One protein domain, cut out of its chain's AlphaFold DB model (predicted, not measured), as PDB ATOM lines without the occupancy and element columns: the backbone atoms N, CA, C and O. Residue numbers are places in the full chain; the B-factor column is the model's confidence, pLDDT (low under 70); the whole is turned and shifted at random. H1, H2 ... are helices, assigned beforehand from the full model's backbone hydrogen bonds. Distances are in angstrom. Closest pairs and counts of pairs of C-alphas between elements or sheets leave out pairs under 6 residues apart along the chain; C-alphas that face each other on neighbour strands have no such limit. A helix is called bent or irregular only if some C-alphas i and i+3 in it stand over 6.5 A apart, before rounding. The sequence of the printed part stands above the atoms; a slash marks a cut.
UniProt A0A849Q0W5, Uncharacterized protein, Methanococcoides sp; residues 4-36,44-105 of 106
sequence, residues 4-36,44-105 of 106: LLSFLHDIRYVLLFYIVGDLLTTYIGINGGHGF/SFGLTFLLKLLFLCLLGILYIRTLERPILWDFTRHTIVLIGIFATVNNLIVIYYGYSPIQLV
ATOM      1  N   LEU A   4     287.657 283.441  94.837       87.38
ATOM      2  CA  LEU A   4     286.373 282.747  94.913       87.38
ATOM      3  C   LEU A   4     286.216 281.688  93.810       87.38
ATOM      4  O   LEU A   4     285.819 280.567  94.102       87.38
ATOM      5  N   LEU A   5     286.551 282.018  92.560       90.56
ATOM      6  CA  LEU A   5     286.475 281.065  91.447       90.56
ATOM      7  C   LEU A   5     287.440 279.890  91.640       90.56
ATOM      8  O   LEU A   5     287.055 278.754  91.384       90.56
ATOM      9  N   SER A   6     288.656 280.147  92.133       91.00
ATOM     10  CA  SER A   6     289.603 279.077  92.472       91.00
ATOM     11  C   SER A   6     289.058 278.173  93.578       91.00
ATOM     12  O   SER A   6     289.051 276.958  93.419       91.00
ATOM     13  N   PHE A   7     288.514 278.758  94.651       92.75
ATOM     14  CA  PHE A   7     287.886 277.994  95.729       92.75
ATOM     15  C   PHE A   7     286.739 277.111  95.222       92.75
ATOM     16  O   PHE A   7     286.730 275.912  95.481       92.75
ATOM     17  N   LEU A   8     285.797 277.683  94.463       93.75
ATOM     18  CA  LEU A   8     284.652 276.946  93.917       93.75
ATOM     19  C   LEU A   8     285.087 275.824  92.972       93.75
ATOM     20  O   LEU A   8     284.528 274.727  93.016       93.75
ATOM     21  N   HIS A   9     286.100 276.077  92.142       94.25
ATOM     22  CA  HIS A   9     286.666 275.058  91.268       94.25
ATOM     23  C   HIS A   9     287.287 273.907  92.067       94.25
ATOM     24  O   HIS A   9     287.085 272.740  91.717       94.25
ATOM     25  N   ASP A  10     287.993 274.203  93.156       93.88
ATOM     26  CA  ASP A  10     288.556 273.182  94.033       93.88
ATOM     27  C   ASP A  10     287.437 272.389  94.709       93.88
ATOM     28  O   ASP A  10     287.357 271.168  94.579       93.88
ATOM     29  N   ILE A  11     286.466 273.033  95.340       96.06
ATOM     30  CA  ILE A  11     285.430 272.296  96.071       96.06
ATOM     31  C   ILE A  11     284.353 271.657  95.177       96.06
ATOM     32  O   ILE A  11     283.425 271.062  95.711       96.06
ATOM     33  N   ARG A  12     284.451 271.694  93.839       96.94
ATOM     34  CA  ARG A  12     283.408 271.174  92.922       96.94
ATOM     35  C   ARG A  12     282.929 269.749  93.230       96.94
ATOM     36  O   ARG A  12     281.740 269.477  93.136       96.94
ATOM     37  N   TYR A  13     283.824 268.849  93.644       96.31
ATOM     38  CA  TYR A  13     283.447 267.477  94.010       96.31
ATOM     39  C   TYR A  13     282.856 267.378  95.421       96.31
ATOM     40  O   TYR A  13     282.014 266.521  95.669       96.31
ATOM     41  N   VAL A  14     283.238 268.283  96.331       95.94
ATOM     42  CA  VAL A  14     282.561 268.439  97.629       95.94
ATOM     43  C   VAL A  14     281.130 268.918  97.391       95.94
ATOM     44  O   VAL A  14     280.194 268.339  97.928       95.94
ATOM     45  N   LEU A  15     280.947 269.924  96.529       95.38
ATOM     46  CA  LEU A  15     279.626 270.402  96.129       95.38
ATOM     47  C   LEU A  15     278.806 269.278  95.488       95.38
ATOM     48  O   LEU A  15     277.659 269.076  95.869       95.38
ATOM     49  N   LEU A  16     279.396 268.519  94.565       96.06
ATOM     50  CA  LEU A  16     278.699 267.443  93.870       96.06
ATOM     51  C   LEU A  16     278.255 266.319  94.812       96.06
ATOM     52  O   LEU A  16     277.087 265.954  94.791       96.06
ATOM     53  N   PHE A  17     279.158 265.771  95.627       93.75
ATOM     54  CA  PHE A  17     278.859 264.569  96.412       93.75
ATOM     55  C   PHE A  17     278.371 264.883  97.826       93.75
ATOM     56  O   PHE A  17     277.338 264.378  98.249       93.75
ATOM     57  N   TYR A  18     279.079 265.739  98.561       92.75
ATOM     58  CA  TYR A  18     278.759 266.009  99.965       92.75
ATOM     59  C   TYR A  18     277.573 266.966 100.145       92.75
ATOM     60  O   TYR A  18     276.896 266.905 101.173       92.75
ATOM     61  N   ILE A  19     277.329 267.863  99.184       93.56
ATOM     62  CA  ILE A  19     276.190 268.790  99.231       93.56
ATOM     63  C   ILE A  19     275.042 268.255  98.377       93.56
ATOM     64  O   ILE A  19     274.024 267.846  98.921       93.56
ATOM     65  N   VAL A  20     275.191 268.253  97.050       93.62
ATOM     66  CA  VAL A  20     274.091 267.965  96.120       93.62
ATOM     67  C   VAL A  20     273.681 266.498  96.179       93.62
ATOM     68  O   VAL A  20     272.505 266.224  96.376       93.62
ATOM     69  N   GLY A  21     274.623 265.565  96.035       91.56
ATOM     70  CA  GLY A  21     274.350 264.127  96.043       91.56
ATOM     71  C   GLY A  21     273.684 263.678  97.340       91.56
ATOM     72  O   GLY A  21     272.612 263.076  97.310       91.56
ATOM     73  N   ASP A  22     274.268 264.051  98.475       89.31
ATOM     74  CA  ASP A  22     273.726 263.748  99.801       89.31
ATOM     75  C   ASP A  22     272.324 264.341 100.028       89.31
ATOM     76  O   ASP A  22     271.400 263.616 100.398       89.31
ATOM     77  N   LEU A  23     272.114 265.633  99.737       90.94
ATOM     78  CA  LEU A  23     270.799 266.267  99.898       90.94
ATOM     79  C   LEU A  23     269.755 265.683  98.947       90.94
ATOM     80  O   LEU A  23     268.626 265.434  99.361       90.94
ATOM     81  N   LEU A  24     270.115 265.458  97.682       91.25
ATOM     82  CA  LEU A  24     269.201 264.930  96.674       91.25
ATOM     83  C   LEU A  24     268.749 263.519  97.043       91.25
ATOM     84  O   LEU A  24     267.555 263.236  97.042       91.25
ATOM     85  N   THR A  25     269.691 262.649  97.399       89.00
ATOM     86  CA  THR A  25     269.380 261.276  97.807       89.00
ATOM     87  C   THR A  25     268.595 261.247  99.117       89.00
ATOM     88  O   THR A  25     267.614 260.518  99.209       89.00
ATOM     89  N   THR A  26     268.911 262.112 100.082       85.06
ATOM     90  CA  THR A  26     268.109 262.261 101.308       85.06
ATOM     91  C   THR A  26     266.677 262.699 100.992       85.06
ATOM     92  O   THR A  26     265.723 262.102 101.481       85.06
ATOM     93  N   TYR A  27     266.497 263.706 100.132       85.81
ATOM     94  CA  TYR A  27     265.176 264.187  99.721       85.81
ATOM     95  C   TYR A  27     264.366 263.103  98.998       85.81
ATOM     96  O   TYR A  27     263.185 262.921  99.287       85.81
ATOM     97  N   ILE A  28     264.994 262.363  98.079       85.44
ATOM     98  CA  ILE A  28     264.353 261.249  97.368       85.44
ATOM     99  C   ILE A  28     263.968 260.141  98.348       85.44
ATOM    100  O   ILE A  28     262.836 259.671  98.302       85.44
ATOM    101  N   GLY A  29     264.865 259.757  99.261       81.44
ATOM    102  CA  GLY A  29     264.583 258.746 100.279       81.44
ATOM    103  C   GLY A  29     263.399 259.139 101.160       81.44
ATOM    104  O   GLY A  29     262.478 258.345 101.341       81.44
ATOM    105  N   ILE A  30     263.377 260.385 101.641       77.88
ATOM    106  CA  ILE A  30     262.282 260.936 102.450       77.88
ATOM    107  C   ILE A  30     260.949 260.868 101.702       77.88
ATOM    108  O   ILE A  30     259.992 260.294 102.215       77.88
ATOM    109  N   ASN A  31     260.876 261.423 100.490       79.50
ATOM    110  CA  ASN A  31     259.612 261.490  99.750       79.50
ATOM    111  C   ASN A  31     259.178 260.140  99.171       79.50
ATOM    112  O   ASN A  31     257.993 259.931  98.938       79.50
ATOM    113  N   GLY A  32     260.121 259.226  98.946       75.38
ATOM    114  CA  GLY A  32     259.855 257.858  98.507       75.38
ATOM    115  C   GLY A  32     259.392 256.920  99.622       75.38
ATOM    116  O   GLY A  32     259.187 255.745  99.357       75.38
ATOM    117  N   GLY A  33     259.248 257.400 100.865       70.94
ATOM    118  CA  GLY A  33     258.839 256.570 102.005       70.94
ATOM    119  C   GLY A  33     259.950 255.674 102.568       70.94
ATOM    120  O   GLY A  33     259.696 254.883 103.468       70.94
ATOM    121  N   HIS A  34     261.186 255.821 102.087       70.12
ATOM    122  CA  HIS A  34     262.363 255.082 102.561       70.12
ATOM    123  C   HIS A  34     263.162 255.846 103.633       70.12
ATOM    124  O   HIS A  34     264.112 255.315 104.202       70.12
ATOM    125  N   GLY A  35     262.825 257.116 103.880       60.59
ATOM    126  CA  GLY A  35     263.720 258.069 104.538       60.59
ATOM    127  C   GLY A  35     263.440 258.387 106.002       60.59
ATOM    128  O   GLY A  35     264.022 259.354 106.484       60.59
ATOM    129  N   PHE A  36     262.576 257.652 106.709       51.91
ATOM    130  CA  PHE A  36     262.154 258.098 108.047       51.91
ATOM    131  C   PHE A  36     262.076 257.069 109.175       51.91
ATOM    132  O   PHE A  36     261.981 257.494 110.322       51.91
ATOM    133  N   SER A  44     265.207 267.859 110.405       77.62
ATOM    134  CA  SER A  44     264.379 268.177 109.232       77.62
ATOM    135  C   SER A  44     265.238 268.541 108.012       77.62
ATOM    136  O   SER A  44     266.315 269.132 108.148       77.62
ATOM    137  N   PHE A  45     264.766 268.221 106.802       79.00
ATOM    138  CA  PHE A  45     265.502 268.505 105.562       79.00
ATOM    139  C   PHE A  45     265.971 269.971 105.477       79.00
ATOM    140  O   PHE A  45     267.102 270.243 105.078       79.00
ATOM    141  N   GLY A  46     265.141 270.913 105.940       81.19
ATOM    142  CA  GLY A  46     265.490 272.333 106.010       81.19
ATOM    143  C   GLY A  46     266.669 272.632 106.942       81.19
ATOM    144  O   GLY A  46     267.572 273.377 106.565       81.19
ATOM    145  N   LEU A  47     266.719 272.022 108.129       84.00
ATOM    146  CA  LEU A  47     267.860 272.177 109.035       84.00
ATOM    147  C   LEU A  47     269.113 271.486 108.472       84.00
ATOM    148  O   LEU A  47     270.197 272.060 108.533       84.00
ATOM    149  N   THR A  48     268.970 270.321 107.835       84.38
ATOM    150  CA  THR A  48     270.079 269.660 107.122       84.38
ATOM    151  C   THR A  48     270.666 270.573 106.043       84.38
ATOM    152  O   THR A  48     271.882 270.760 105.980       84.38
ATOM    153  N   PHE A  49     269.821 271.224 105.241       87.56
ATOM    154  CA  PHE A  49     270.254 272.197 104.237       87.56
ATOM    155  C   PHE A  49     271.011 273.386 104.855       87.56
ATOM    156  O   PHE A  49     272.091 273.747 104.382       87.56
ATOM    157  N   LEU A  50     270.501 273.961 105.950       90.38
ATOM    158  CA  LEU A  50     271.166 275.063 106.657       90.38
ATOM    159  C   LEU A  50     272.540 274.661 107.207       90.38
ATOM    160  O   LEU A  50     273.500 275.423 107.077       90.38
ATOM    161  N   LEU A  51     272.666 273.455 107.768       90.25
ATOM    162  CA  LEU A  51     273.945 272.932 108.256       90.25
ATOM    163  C   LEU A  51     274.961 272.768 107.120       90.25
ATOM    164  O   LEU A  51     276.139 273.078 107.301       90.25
ATOM    165  N   LYS A  52     274.520 272.344 105.931       91.69
ATOM    166  CA  LYS A  52     275.379 272.243 104.740       91.69
ATOM    167  C   LYS A  52     275.843 273.621 104.252       91.69
ATOM    168  O   LYS A  52     277.009 273.765 103.889       91.69
ATOM    169  N   LEU A  53     274.988 274.645 104.299       93.50
ATOM    170  CA  LEU A  53     275.393 276.024 103.994       93.50
ATOM    171  C   LEU A  53     276.419 276.555 105.000       93.50
ATOM    172  O   LEU A  53     277.449 277.097 104.597       93.50
ATOM    173  N   LEU A  54     276.181 276.355 106.299       94.94
ATOM    174  CA  LEU A  54     277.134 276.732 107.345       94.94
ATOM    175  C   LEU A  54     278.480 276.024 107.151       94.94
ATOM    176  O   LEU A  54     279.533 276.654 107.237       94.94
ATOM    177  N   PHE A  55     278.448 274.731 106.826       94.62
ATOM    178  CA  PHE A  55     279.640 273.956 106.503       94.62
ATOM    179  C   PHE A  55     280.426 274.563 105.335       94.62
ATOM    180  O   PHE A  55     281.644 274.684 105.436       94.62
ATOM    181  N   LEU A  56     279.767 275.000 104.256       95.00
ATOM    182  CA  LEU A  56     280.448 275.653 103.130       95.00
ATOM    183  C   LEU A  56     281.112 276.975 103.532       95.00
ATOM    184  O   LEU A  56     282.236 277.243 103.103       95.00
ATOM    185  N   CYS A  57     280.466 277.772 104.386       94.56
ATOM    186  CA  CYS A  57     281.069 278.986 104.937       94.56
ATOM    187  C   CYS A  57     282.337 278.664 105.743       94.56
ATOM    188  O   CYS A  57     283.385 279.274 105.523       94.56
ATOM    189  N   LEU A  58     282.270 277.669 106.633       95.62
ATOM    190  CA  LEU A  58     283.418 277.222 107.428       95.62
ATOM    191  C   LEU A  58     284.534 276.645 106.550       95.62
ATOM    192  O   LEU A  58     285.707 276.934 106.783       95.62
ATOM    193  N   LEU A  59     284.183 275.893 105.506       95.50
ATOM    194  CA  LEU A  59     285.136 275.352 104.541       95.50
ATOM    195  C   LEU A  59     285.851 276.468 103.769       95.50
ATOM    196  O   LEU A  59     287.054 276.371 103.541       95.50
ATOM    197  N   GLY A  60     285.148 277.550 103.424       94.00
ATOM    198  CA  GLY A  60     285.749 278.743 102.821       94.00
ATOM    199  C   GLY A  60     286.744 279.442 103.752       94.00
ATOM    200  O   GLY A  60     287.832 279.827 103.322       94.00
ATOM    201  N   ILE A  61     286.422 279.554 105.045       93.69
ATOM    202  CA  ILE A  61     287.354 280.086 106.055       93.69
ATOM    203  C   ILE A  61     288.587 279.183 106.166       93.69
ATOM    204  O   ILE A  61     289.719 279.674 106.165       93.69
ATOM    205  N   LEU A  62     288.383 277.865 106.227       93.81
ATOM    206  CA  LEU A  62     289.463 276.886 106.320       93.81
ATOM    207  C   LEU A  62     290.365 276.908 105.082       93.81
ATOM    208  O   LEU A  62     291.585 276.859 105.222       93.81
ATOM    209  N   TYR A  63     289.789 277.052 103.888       93.19
ATOM    210  CA  TYR A  63     290.533 277.207 102.641       93.19
ATOM    211  C   TYR A  63     291.509 278.384 102.713       93.19
ATOM    212  O   TYR A  63     292.699 278.219 102.463       93.19
ATOM    213  N   ILE A  64     291.045 279.558 103.159       92.00
ATOM    214  CA  ILE A  64     291.907 280.743 103.303       92.00
ATOM    215  C   ILE A  64     293.043 280.479 104.302       92.00
ATOM    216  O   ILE A  64     294.184 280.862 104.053       92.00
ATOM    217  N   ARG A  65     292.756 279.799 105.419       91.12
ATOM    218  CA  ARG A  65     293.756 279.455 106.449       91.12
ATOM    219  C   ARG A  65     294.770 278.404 105.997       91.12
ATOM    220  O   ARG A  65     295.825 278.290 106.612       91.12
ATOM    221  N   THR A  66     294.457 277.638 104.957       91.12
ATOM    222  CA  THR A  66     295.289 276.533 104.461       91.12
ATOM    223  C   THR A  66     295.968 276.839 103.127       91.12
ATOM    224  O   THR A  66     296.654 275.971 102.598       91.12
ATOM    225  N   LEU A  67     295.886 278.082 102.630       87.94
ATOM    226  CA  LEU A  67     296.545 278.512 101.386       87.94
ATOM    227  C   LEU A  67     298.057 278.234 101.373       87.94
ATOM    228  O   LEU A  67     298.603 277.855 100.344       87.94
ATOM    229  N   GLU A  68     298.729 278.386 102.514       90.88
ATOM    230  CA  GLU A  68     300.170 278.120 102.658       90.88
ATOM    231  C   GLU A  68     300.484 276.645 102.973       90.88
ATOM    232  O   GLU A  68     301.642 276.259 103.117       90.88
ATOM    233  N   ARG A  69     299.455 275.797 103.106       93.06
ATOM    234  CA  ARG A  69     299.558 274.377 103.474       93.06
ATOM    235  C   ARG A  69     298.779 273.505 102.478       93.06
ATOM    236  O   ARG A  69     297.790 272.879 102.867       93.06
ATOM    237  N   PRO A  70     299.228 273.414 101.211       89.50
ATOM    238  CA  PRO A  70     298.474 272.760 100.138       89.50
ATOM    239  C   PRO A  70     298.175 271.284 100.427       89.50
ATOM    240  O   PRO A  70     297.056 270.837 100.219       89.50
ATOM    241  N   ILE A  71     299.123 270.553 101.025       94.69
ATOM    242  CA  ILE A  71     298.940 269.139 101.396       94.69
ATOM    243  C   ILE A  71     297.786 268.964 102.396       94.69
ATOM    244  O   ILE A  71     296.995 268.029 102.283       94.69
ATOM    245  N   LEU A  72     297.663 269.872 103.371       93.12
ATOM    246  CA  LEU A  72     296.601 269.818 104.377       93.12
ATOM    247  C   LEU A  72     295.235 270.141 103.762       93.12
ATOM    248  O   LEU A  72     294.240 269.495 104.100       93.12
ATOM    249  N   TRP A  73     295.190 271.122 102.856       95.31
ATOM    250  CA  TRP A  73     293.984 271.445 102.098       95.31
ATOM    251  C   TRP A  73     293.533 270.265 101.238       95.31
ATOM    252  O   TRP A  73     292.375 269.853 101.328       95.31
ATOM    253  N   ASP A  74     294.449 269.670 100.473       94.88
ATOM    254  CA  ASP A  74     294.152 268.525  99.619       94.88
ATOM    255  C   ASP A  74     293.653 267.343 100.442       94.88
ATOM    256  O   ASP A  74     292.607 266.781 100.119       94.88
ATOM    257  N   PHE A  75     294.328 266.997 101.539       95.88
ATOM    258  CA  PHE A  75     293.878 265.921 102.420       95.88
ATOM    259  C   PHE A  75     292.462 266.176 102.957       95.88
ATOM    260  O   PHE A  75     291.597 265.299 102.891       95.88
ATOM    261  N   THR A  76     292.197 267.398 103.426       95.12
ATOM    262  CA  THR A  76     290.884 267.797 103.956       95.12
ATOM    263  C   THR A  76     289.805 267.681 102.883       95.12
ATOM    264  O   THR A  76     288.774 267.041 103.094       95.12
ATOM    265  N   ARG A  77     290.051 268.250 101.701       95.50
ATOM    266  CA  ARG A  77     289.128 268.227 100.566       95.50
ATOM    267  C   ARG A  77     288.815 266.798 100.126       95.50
ATOM    268  O   ARG A  77     287.641 266.471  99.975       95.50
ATOM    269  N   HIS A  78     289.825 265.951  99.935       96.19
ATOM    270  CA  HIS A  78     289.619 264.563  99.510       96.19
ATOM    271  C   HIS A  78     288.864 263.756 100.567       96.19
ATOM    272  O   HIS A  78     287.954 263.011 100.217       96.19
ATOM    273  N   THR A  79     289.161 263.964 101.852       96.38
ATOM    274  CA  THR A  79     288.425 263.324 102.952       96.38
ATOM    275  C   THR A  79     286.942 263.688 102.911       96.38
ATOM    276  O   THR A  79     286.089 262.805 102.963       96.38
ATOM    277  N   ILE A  80     286.610 264.972 102.735       96.31
ATOM    278  CA  ILE A  80     285.214 265.422 102.624       96.31
ATOM    279  C   ILE A  80     284.534 264.815 101.389       96.31
ATOM    280  O   ILE A  80     283.381 264.394 101.471       96.31
ATOM    281  N   VAL A  81     285.231 264.748 100.249       97.06
ATOM    282  CA  VAL A  81     284.706 264.107  99.031       97.06
ATOM    283  C   VAL A  81     284.392 262.635  99.286       97.06
ATOM    284  O   VAL A  81     283.302 262.193  98.934       97.06
ATOM    285  N   LEU A  82     285.295 261.891  99.928       96.38
ATOM    286  CA  LEU A  82     285.085 260.478 100.256       96.38
ATOM    287  C   LEU A  82     283.889 260.282 101.191       96.38
ATOM    288  O   LEU A  82     283.058 259.416 100.929       96.38
ATOM    289  N   ILE A  83     283.756 261.120 102.224       93.69
ATOM    290  CA  ILE A  83     282.586 261.112 103.116       93.69
ATOM    291  C   ILE A  83     281.304 261.380 102.319       93.69
ATOM    292  O   ILE A  83     280.315 260.672 102.487       93.69
ATOM    293  N   GLY A  84     281.316 262.370 101.422       92.75
ATOM    294  CA  GLY A  84     280.168 262.701 100.575       92.75
ATOM    295  C   GLY A  84     279.770 261.572  99.624       92.75
ATOM    296  O   GLY A  84     278.585 261.279  99.483       92.75
ATOM    297  N   ILE A  85     280.749 260.913  98.996       94.56
ATOM    298  CA  ILE A  85     280.517 259.736  98.147       94.56
ATOM    299  C   ILE A  85     279.910 258.613  98.982       94.56
ATOM    300  O   ILE A  85     278.891 258.055  98.590       94.56
ATOM    301  N   PHE A  86     280.499 258.310 100.140       91.19
ATOM    302  CA  PHE A  86     280.015 257.258 101.027       91.19
ATOM    303  C   PHE A  86     278.571 257.508 101.476       91.19
ATOM    304  O   PHE A  86     277.737 256.614 101.355       91.19
ATOM    305  N   ALA A  87     278.248 258.732 101.903       87.06
ATOM    306  CA  ALA A  87     276.890 259.118 102.286       87.06
ATOM    307  C   ALA A  87     275.903 258.992 101.114       87.06
ATOM    308  O   ALA A  87     274.853 258.368 101.251       87.06
ATOM    309  N   THR A  88     276.276 259.496  99.932       90.25
ATOM    310  CA  THR A  88     275.439 259.411  98.726       90.25
ATOM    311  C   THR A  88     275.173 257.955  98.338       90.25
ATOM    312  O   THR A  88     274.031 257.584  98.086       90.25
ATOM    313  N   VAL A  89     276.209 257.111  98.311       90.44
ATOM    314  CA  VAL A  89     276.078 255.683  97.984       90.44
ATOM    315  C   VAL A  89     275.229 254.967  99.028       90.44
ATOM    316  O   VAL A  89     274.347 254.200  98.653       90.44
ATOM    317  N   ASN A  90     275.433 255.242 100.317       86.19
ATOM    318  CA  ASN A  90     274.613 254.666 101.378       86.19
ATOM    319  C   ASN A  90     273.131 255.024 101.197       86.19
ATOM    320  O   ASN A  90     272.286 254.134 101.210       86.19
ATOM    321  N   ASN A  91     272.819 256.298 100.946       86.50
ATOM    322  CA  ASN A  91     271.444 256.739 100.706       86.50
ATOM    323  C   ASN A  91     270.845 256.084  99.453       86.50
ATOM    324  O   ASN A  91     269.688 255.678  99.473       86.50
ATOM    325  N   LEU A  92     271.621 255.927  98.374       87.31
ATOM    326  CA  LEU A  92     271.170 255.198  97.184       87.31
ATOM    327  C   LEU A  92     270.870 253.730  97.497       87.31
ATOM    328  O   LEU A  92     269.851 253.217  97.046       87.31
ATOM    329  N   ILE A  93     271.712 253.054  98.283       86.19
ATOM    330  CA  ILE A  93     271.464 251.661  98.677       86.19
ATOM    331  C   ILE A  93     270.172 251.561  99.491       86.19
ATOM    332  O   ILE A  93     269.357 250.688  99.212       86.19
ATOM    333  N   VAL A  94     269.932 252.493 100.416       82.50
ATOM    334  CA  VAL A  94     268.672 252.559 101.174       82.50
ATOM    335  C   VAL A  94     267.472 252.736 100.242       82.50
ATOM    336  O   VAL A  94     266.484 252.022 100.389       82.50
ATOM    337  N   ILE A  95     267.561 253.634  99.257       83.25
ATOM    338  CA  ILE A  95     266.479 253.879  98.292       83.25
ATOM    339  C   ILE A  95     266.188 252.637  97.440       83.25
ATOM    340  O   ILE A  95     265.029 252.305  97.225       83.25
ATOM    341  N   TYR A  96     267.219 251.957  96.931       83.56
ATOM    342  CA  TYR A  96     267.035 250.847  95.989       83.56
ATOM    343  C   TYR A  96     266.791 249.494  96.657       83.56
ATOM    344  O   TYR A  96     266.075 248.665  96.102       83.56
ATOM    345  N   TYR A  97     267.398 249.252  97.818       81.75
ATOM    346  CA  TYR A  97     267.412 247.941  98.471       81.75
ATOM    347  C   TYR A  97     266.719 247.928  99.836       81.75
ATOM    348  O   TYR A  97     266.534 246.857 100.406       81.75
ATOM    349  N   GLY A  98     266.326 249.086 100.372       74.50
ATOM    350  CA  GLY A  98     265.567 249.173 101.621       74.50
ATOM    351  C   GLY A  98     266.368 248.880 102.894       74.50
ATOM    352  O   GLY A  98     265.771 248.786 103.960       74.50
ATOM    353  N   TYR A  99     267.696 248.748 102.818       68.69
ATOM    354  CA  TYR A  99     268.566 248.599 103.990       68.69
ATOM    355  C   TYR A  99     269.773 249.536 103.915       68.69
ATOM    356  O   TYR A  99     270.233 249.901 102.835       68.69
ATOM    357  N   SER A 100     270.302 249.920 105.077       67.69
ATOM    358  CA  SER A 100     271.488 250.771 105.198       67.69
ATOM    359  C   SER A 100     272.699 249.920 105.582       67.69
ATOM    360  O   SER A 100     272.724 249.388 106.692       67.69
ATOM    361  N   PRO A 101     273.737 249.794 104.734       67.88
ATOM    362  CA  PRO A 101     274.973 249.105 105.108       67.88
ATOM    363  C   PRO A 101     275.619 249.657 106.383       67.88
ATOM    364  O   PRO A 101     276.223 248.904 107.138       67.88
ATOM    365  N   ILE A 102     275.452 250.954 106.656       66.69
ATOM    366  CA  ILE A 102     275.927 251.591 107.891       66.69
ATOM    367  C   ILE A 102     275.304 250.959 109.144       66.69
ATOM    368  O   ILE A 102     275.994 250.819 110.147       66.69
ATOM    369  N   GLN A 103     274.041 250.526 109.094       65.00
ATOM    370  CA  GLN A 103     273.375 249.863 110.227       65.00
ATOM    371  C   GLN A 103     273.871 248.434 110.471       65.00
ATOM    372  O   GLN A 103     273.569 247.858 111.505       65.00
ATOM    373  N   LEU A 104     274.606 247.835 109.529       62.62
ATOM    374  CA  LEU A 104     275.184 246.501 109.717       62.62
ATOM    375  C   LEU A 104     276.510 246.542 110.492       62.62
ATOM    376  O   LEU A 104     277.017 245.494 110.882       62.62
ATOM    377  N   VAL A 105     277.094 247.732 110.666       62.31
ATOM    378  CA  VAL A 105     278.433 247.934 111.251       62.31
ATOM    379  C   VAL A 105     278.379 248.716 112.574       62.31
ATOM    380  O   VAL A 105     279.369 248.736 113.303       62.31
TER     381      VAL A 105
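AT A GLANCE: This is residues 4 to 36 and 44 to 105 of the 106 residues of an uncharacterized protein of Methanococcoides sp (UniProt A0A849Q0W5). Look for three long helices side by side in an up-and-down bundle, with H1 packed between H2 and H3 and the centres of the three making a triangle. H1, kinked near residue 13, fits closely along H3 and more loosely along H2, while H2 and H3 meet only at the corner by their link; the short H4 folds back beside the last part of H3. The 95 printed residues hold four named helices, H1, H2, H3 and H4 in chain order, and no named strand: all helix. The whole is only just compact, close to loose, with a radius of gyration of the C-alphas of 14.9 A, and elongated, spanning 45 by 27 by 19 A.

HOW THE PARTS SIT: Start with H1, residues 4 to 31, which is irregular: C-alphas 10 and 13 are 7.7 A apart, at a kink of 62 degrees near residue 13. Go on to H2, residues 45 to 66, which touches H1, opposite ways at a shallow tilt of 20 degrees; their closest C-alphas, of Ile 19 and Lys 52, are 6.6 A apart. Next comes H3, residues 70 to 97, the hub, touching three other helices. It touches H1 with 34 pairs of C-alphas within 8 A, the same way at a shallow tilt of 19 degrees; the closest, of Tyr 18 and Gly 84, are 3.6 A apart. Residues 63 to 66 of H2 and 72 to 73 of H3 only just touch, only at the corner, with 3 pairs within 8 A; the closest C-alphas, of Thr 66 and Trp 73, are 5.8 A apart. Last, H4, residues 101 to 104, only just touches H3, at residues 90 to 93 alone, with 3 pairs within 8 A; the closest C-alphas, of Asn 90 and Pro 101, are 6.7 A apart. H4 is apart from H1 and H2. Each O i to N i+4 pair is within hydrogen-bond range in H2 and H3, against 18 of 24 in H1; H4 is too short for such a pair.

IN THESE COORDINATES: Find C-alpha 4 at (286.373, 282.747, 94.913); from there H1 runs 34.5 A to Asn 31. H2 begins at C-alpha 45, (265.502, 268.505, 105.562), and runs 30.9 A to Thr 66. H3 runs 39.8 A from Pro 70 to C-alpha 97 at (267.412, 247.941, 98.471). H4 spans 5.3 A.

THE WHOLE: The two C-alphas farthest apart, of Gly 33 and Glu 68, are 46.6 A apart. Residues 37 to 43 are not printed, and C-alphas 36 and 44 are 10.4 A apart across this cut, in the link from H1 to H2. The links H2 to H3 and H3 to H4 are tight. The mean pLDDT of the printed part is 87.5; look for values under 70 at residues 35 to 36 and 99 to 105.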